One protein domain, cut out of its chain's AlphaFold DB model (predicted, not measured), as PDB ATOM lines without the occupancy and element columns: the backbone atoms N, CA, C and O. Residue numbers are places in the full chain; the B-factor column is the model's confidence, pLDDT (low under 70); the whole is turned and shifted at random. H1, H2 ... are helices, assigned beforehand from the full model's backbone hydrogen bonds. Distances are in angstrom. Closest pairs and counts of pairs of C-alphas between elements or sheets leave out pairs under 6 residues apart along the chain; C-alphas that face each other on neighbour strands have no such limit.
ATOM      1  N   GLU A 130      62.782  -6.672 180.956       86.12
ATOM      2  CA  GLU A 130      63.429  -5.964 179.853       86.12
ATOM      3  C   GLU A 130      64.782  -5.389 180.286       86.12
ATOM      4  O   GLU A 130      65.786  -5.585 179.599       86.12
ATOM      5  N   ARG A 131      64.842  -4.774 181.471       85.38
ATOM      6  CA  ARG A 131      66.086  -4.283 182.069       85.38
ATOM      7  C   ARG A 131      67.120  -5.395 182.234       85.38
ATOM      8  O   ARG A 131      68.265  -5.226 181.815       85.38
ATOM      9  N   LEU A 132      66.732  -6.534 182.807       84.00
ATOM     10  CA  LEU A 132      67.624  -7.683 182.981       84.00
ATOM     11  C   LEU A 132      68.083  -8.261 181.637       84.00
ATOM     12  O   LEU A 132      69.255  -8.603 181.490       84.00
ATOM     13  N   ASN A 133      67.198  -8.312 180.638       84.62
ATOM     14  CA  ASN A 133      67.542  -8.767 179.294       84.62
ATOM     15  C   ASN A 133      68.595  -7.851 178.642       84.62
ATOM     16  O   ASN A 133      69.603  -8.321 178.110       84.62
ATOM     17  N   GLN A 134      68.431  -6.531 178.767       84.12
ATOM     18  CA  GLN A 134      69.417  -5.566 178.281       84.12
ATOM     19  C   GLN A 134      70.758  -5.680 179.018       84.12
ATOM     20  O   GLN A 134      71.807  -5.652 178.379       84.12
ATOM     21  N   ILE A 135      70.756  -5.865 180.340       83.25
ATOM     22  CA  ILE A 135      71.995  -6.088 181.102       83.25
ATOM     23  C   ILE A 135      72.722  -7.335 180.586       83.25
ATOM     24  O   ILE A 135      73.921  -7.276 180.321       83.25
ATOM     25  N   CYS A 136      72.010  -8.443 180.380       80.12
ATOM     26  CA  CYS A 136      72.613  -9.662 179.847       80.12
ATOM     27  C   CYS A 136      73.175  -9.477 178.431       80.12
ATOM     28  O   CYS A 136      74.241 -10.014 178.134       80.12
ATOM     29  N   THR A 137      72.494  -8.697 177.589       79.44
ATOM     30  CA  THR A 137      72.834  -8.519 176.169       79.44
ATOM     31  C   THR A 137      73.988  -7.536 175.950       79.44
ATOM     32  O   THR A 137      74.867  -7.800 175.134       79.44
ATOM     33  N   TYR A 138      73.996  -6.413 176.677       79.81
ATOM     34  CA  TYR A 138      74.917  -5.292 176.437       79.81
ATOM     35  C   TYR A 138      76.028  -5.168 177.484       79.81
ATOM     36  O   TYR A 138      77.076  -4.612 177.180       79.81
ATOM     37  N   LYS A 139      75.838  -5.679 178.710       77.31
ATOM     38  CA  LYS A 139      76.871  -5.631 179.766       77.31
ATOM     39  C   LYS A 139      77.650  -6.934 179.933       77.31
ATOM     40  O   LYS A 139      78.437  -7.046 180.867       77.31
ATOM     41  N   GLY A 140      77.454  -7.902 179.035       68.81
ATOM     42  CA  GLY A 140      78.169  -9.179 179.076       68.81
ATOM     43  C   GLY A 140      77.723 -10.045 180.252       68.81
ATOM     44  O   GLY A 140      78.520 -10.408 181.119       68.81
ATOM     45  N   GLY A 141      76.427 -10.360 180.320       64.31
ATOM     46  CA  GLY A 141      75.926 -11.297 181.324       64.31
ATOM     47  C   GLY A 141      76.541 -12.688 181.139       64.31
ATOM     48  O   GLY A 141      76.711 -13.152 180.017       64.31
ATOM     49  N   LYS A 142      76.799 -13.413 182.237       64.62
ATOM     50  CA  LYS A 142      77.369 -14.781 182.212       64.62
ATOM     51  C   LYS A 142      76.470 -15.850 181.556       64.62
ATOM     52  O   LYS A 142      76.812 -17.027 181.588       64.62
ATOM     53  N   GLY A 143      75.300 -15.469 181.044       65.50
ATOM     54  CA  GLY A 143      74.310 -16.384 180.472       65.50
ATOM     55  C   GLY A 143      74.545 -16.741 179.003       65.50
ATOM     56  O   GLY A 143      73.988 -17.734 178.546       65.50
ATOM     57  N   LEU A 144      75.358 -15.970 178.273       63.09
ATOM     58  CA  LEU A 144      75.667 -16.210 176.861       63.09
ATOM     59  C   LEU A 144      77.186 -16.350 176.651       63.09
ATOM     60  O   LEU A 144      77.949 -15.645 177.313       63.09
ATOM     61  N   PRO A 145      77.642 -17.249 175.755       71.88
ATOM     62  CA  PRO A 145      79.052 -17.357 175.393       71.88
ATOM     63  C   PRO A 145      79.604 -16.035 174.846       71.88
ATOM     64  O   PRO A 145      78.897 -15.303 174.158       71.88
ATOM     65  N   GLU A 146      80.887 -15.776 175.094       66.12
ATOM     66  CA  GLU A 146      81.577 -14.501 174.821       66.12
ATOM     67  C   GLU A 146      81.507 -14.039 173.348       66.12
ATOM     68  O   GLU A 146      81.601 -12.851 173.063       66.12
ATOM     69  N   GLY A 147      81.261 -14.957 172.404       67.75
ATOM     70  CA  GLY A 147      81.066 -14.652 170.979       67.75
ATOM     71  C   GLY A 147      79.632 -14.295 170.556       67.75
ATOM     72  O   GLY A 147      79.416 -13.967 169.394       67.75
ATOM     73  N   PHE A 148      78.653 -14.381 171.462       65.81
ATOM     74  CA  PHE A 148      77.231 -14.103 171.194       65.81
ATOM     75  C   PHE A 148      76.693 -12.886 171.960       65.81
ATOM     76  O   PHE A 148      75.512 -12.558 171.844       65.81
ATOM     77  N   THR A 149      77.537 -12.205 172.735       63.00
ATOM     78  CA  THR A 149      77.199 -10.922 173.359       63.00
ATOM     79  C   THR A 149      77.668  -9.774 172.476       63.00
ATOM     80  O   THR A 149      78.746  -9.837 171.885       63.00
ATOM     81  N   LEU A 150      76.873  -8.707 172.401       66.62
ATOM     82  CA  LEU A 150      77.326  -7.456 171.799       66.62
ATOM     83  C   LEU A 150      78.540  -6.920 172.582       66.62
ATOM     84  O   LEU A 150      78.687  -7.245 173.766       66.62
ATOM     85  N   PRO A 151      79.423  -6.116 171.953       67.69
ATOM     86  CA  PRO A 151      80.532  -5.492 172.664       67.69
ATOM     87  C   PRO A 151      80.007  -4.759 173.899       67.69
ATOM     88  O   PRO A 151      78.984  -4.074 173.825       67.69
ATOM     89  N   VAL A 152      80.704  -4.935 175.027       67.25
ATOM     90  CA  VAL A 152      80.293  -4.376 176.318       67.25
ATOM     91  C   VAL A 152      80.096  -2.869 176.167       67.25
ATOM     92  O   VAL A 152      81.044  -2.135 175.887       67.25
ATOM     93  N   GLY A 153      78.855  -2.424 176.327       72.75
ATOM     94  CA  GLY A 153      78.430  -1.059 176.047       72.75
ATOM     95  C   GLY A 153      77.336  -0.585 176.996       72.75
ATOM     96  O   GLY A 153      76.853  -1.324 177.857       72.75
ATOM     97  N   GLU A 154      76.952   0.682 176.857       76.75
ATOM     98  CA  GLU A 154      75.835   1.240 177.621       76.75
ATOM     99  C   GLU A 154      74.518   0.594 177.176       76.75
ATOM    100  O   GLU A 154      74.270   0.424 175.980       76.75
ATOM    101  N   THR A 155      73.664   0.216 178.133       80.75
ATOM    102  CA  THR A 155      72.356  -0.358 177.794       80.75
ATOM    103  C   THR A 155      71.457   0.726 177.186       80.75
ATOM    104  O   THR A 155      71.546   1.897 177.571       80.75
ATOM    105  N   PRO A 156      70.542   0.371 176.268       81.38
ATOM    106  CA  PRO A 156      69.573   1.319 175.719       81.38
ATOM    107  C   PRO A 156      68.759   2.060 176.791       81.38
ATOM    108  O   PRO A 156      68.529   3.261 176.654       81.38
ATOM    109  N   LEU A 157      68.376   1.382 177.880       80.31
ATOM    110  CA  LEU A 157      67.707   2.014 179.023       80.31
ATOM    111  C   LEU A 157      68.592   3.049 179.723       80.31
ATOM    112  O   LEU A 157      68.117   4.144 180.007       80.31
ATOM    113  N   GLU A 158      69.875   2.760 179.946       79.88
ATOM    114  CA  GLU A 158      70.803   3.727 180.546       79.88
ATOM    115  C   GLU A 158      71.019   4.943 179.639       79.88
ATOM    116  O   GLU A 158      71.054   6.076 180.118       79.88
ATOM    117  N   MET A 159      71.094   4.739 178.320       81.06
ATOM    118  CA  MET A 159      71.166   5.844 177.362       81.06
ATOM    119  C   MET A 159      69.891   6.698 177.371       81.06
ATOM    120  O   MET A 159      69.970   7.929 177.327       81.06
ATOM    121  N   ALA A 160      68.716   6.068 177.454       81.88
ATOM    122  CA  ALA A 160      67.435   6.764 177.529       81.88
ATOM    123  C   ALA A 160      67.282   7.546 178.844       81.88
ATOM    124  O   ALA A 160      66.847   8.698 178.829       81.88
ATOM    125  N   GLU A 161      67.692   6.963 179.972       83.12
ATOM    126  CA  GLU A 161      67.694   7.633 181.273       83.12
ATOM    127  C   GLU A 161      68.669   8.808 181.303       83.12
ATOM    128  O   GLU A 161      68.274   9.902 181.703       83.12
ATOM    129  N   LYS A 162      69.894   8.641 180.792       83.12
ATOM    130  CA  LYS A 162      70.861   9.740 180.649       83.12
ATOM    131  C   LYS A 162      70.343  10.856 179.746       83.12
ATOM    132  O   LYS A 162      70.584  12.030 180.029       83.12
ATOM    133  N   ARG A 163      69.635  10.526 178.659       84.69
ATOM    134  CA  ARG A 163      68.999  11.530 177.792       84.69
ATOM    135  C   ARG A 163      67.920  12.293 178.561       84.69
ATOM    136  O   ARG A 163      67.942  13.519 178.568       84.69
ATOM    137  N   LYS A 164      67.047  11.587 179.278       87.12
ATOM    138  CA  LYS A 164      65.975  12.191 180.081       87.12
ATOM    139  C   LYS A 164      66.511  13.030 181.247       87.12
ATOM    140  O   LYS A 164      65.957  14.081 181.564       87.12
ATOM    141  N   GLU A 165      67.592  12.596 181.886       81.69
ATOM    142  CA  GLU A 165      68.287  13.358 182.925       81.69
ATOM    143  C   GLU A 165      68.917  14.628 182.345       81.69
ATOM    144  O   GLU A 165      68.761  15.704 182.921       81.69
ATOM    145  N   ARG A 166      69.558  14.529 181.174       83.44
ATOM    146  CA  ARG A 166      70.119  15.678 180.455       83.44
ATOM    147  C   ARG A 166      69.039  16.694 180.099       83.44
ATOM    148  O   ARG A 166      69.217  17.869 180.396       83.44
ATOM    149  N   GLU A 167      67.908  16.244 179.561       85.12
ATOM    150  CA  GLU A 167      66.750  17.097 179.265       85.12
ATOM    151  C   GLU A 167      66.179  17.737 180.539       85.12
ATOM    152  O   GLU A 167      65.835  18.917 180.554       85.12
ATOM    153  N   ARG A 168      66.118  16.997 181.653       86.88
ATOM    154  CA  ARG A 168      65.669  17.538 182.943       86.88
ATOM    155  C   ARG A 168      66.629  18.604 183.473       86.88
ATOM    156  O   ARG A 168      66.177  19.643 183.954       86.88
ATOM    157  N   LEU A 169      67.935  18.361 183.402       79.62
ATOM    158  CA  LEU A 169      68.970  19.325 183.781       79.62
ATOM    159  C   LEU A 169      68.932  20.560 182.881       79.62
ATOM    160  O   LEU A 169      69.054  21.674 183.380       79.62
ATOM    161  N   GLU A 170      68.695  20.379 181.585       80.12
ATOM    162  CA  GLU A 170      68.521  21.455 180.614       80.12
ATOM    163  C   GLU A 170      67.278  22.295 180.925       80.12
ATOM    164  O   GLU A 170      67.367  23.520 180.988       80.12
ATOM    165  N   GLN A 171      66.147  21.667 181.257       81.19
ATOM    166  CA  GLN A 171      64.940  22.367 181.709       81.19
ATOM    167  C   GLN A 171      65.157  23.127 183.022       81.19
ATOM    168  O   GLN A 171      64.668  24.246 183.181       81.19
ATOM    169  N   VAL A 172      65.879  22.545 183.982       81.19
ATOM    170  CA  VAL A 172      66.218  23.222 185.244       81.19
ATOM    171  C   VAL A 172      67.171  24.390 184.988       81.19
ATOM    172  O   VAL A 172      67.003  25.443 185.599       81.19
TER     173      VAL A 172
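AT A GLANCE: This is residues 130 to 172 of the 239 residues of an uncharacterized protein of archaeon (UniProt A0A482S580). Look for one long helix, H2, sticking out as an arm with residues 159 to 172 from a small head, which holds the short helix H1 and a loop, residues 139 to 155, that swings out and back. The arm makes much of the length. The printed part has 43 residues, with two named helices, H1 then H2, and no named strand: all helix. It is only just loose, close to extended, with a radius of gyration of the C-alphas of 13.3 A and spans of 44 by 17 by 9 A.

HOW THE PARTS SIT: Start at H2, residues 156 to 172; it only just touches H1, residues 130 to 138, with 3 pairs of C-alphas within 8 A and with its residues 156 to 157 alone. The closest C-alphas are those of Leu 157 and Arg 131, 7.2 A apart. They run opposite ways at a steep tilt of 69.6 degrees, only just short of about perpendicular. In both helices every O i to N i+4 pair is within hydrogen-bond range.

IN THESE COORDINATES: Find C-alpha 156 at (69.573, 1.319, 175.719); H2 runs 24.1 A to C-alpha 172 at (66.218, 23.222, 185.244). H1 begins at C-alpha 130, (63.429, -5.964, 179.853), and spans 12.0 A.

THE WHOLE: The C-alphas of Pro 145 and Val 172, the two farthest apart, are 43.7 A apart. The printed part has no cut, and the link of 17 residues is long. Residues 140 to 144 and 146 to 152 have pLDDT under 70.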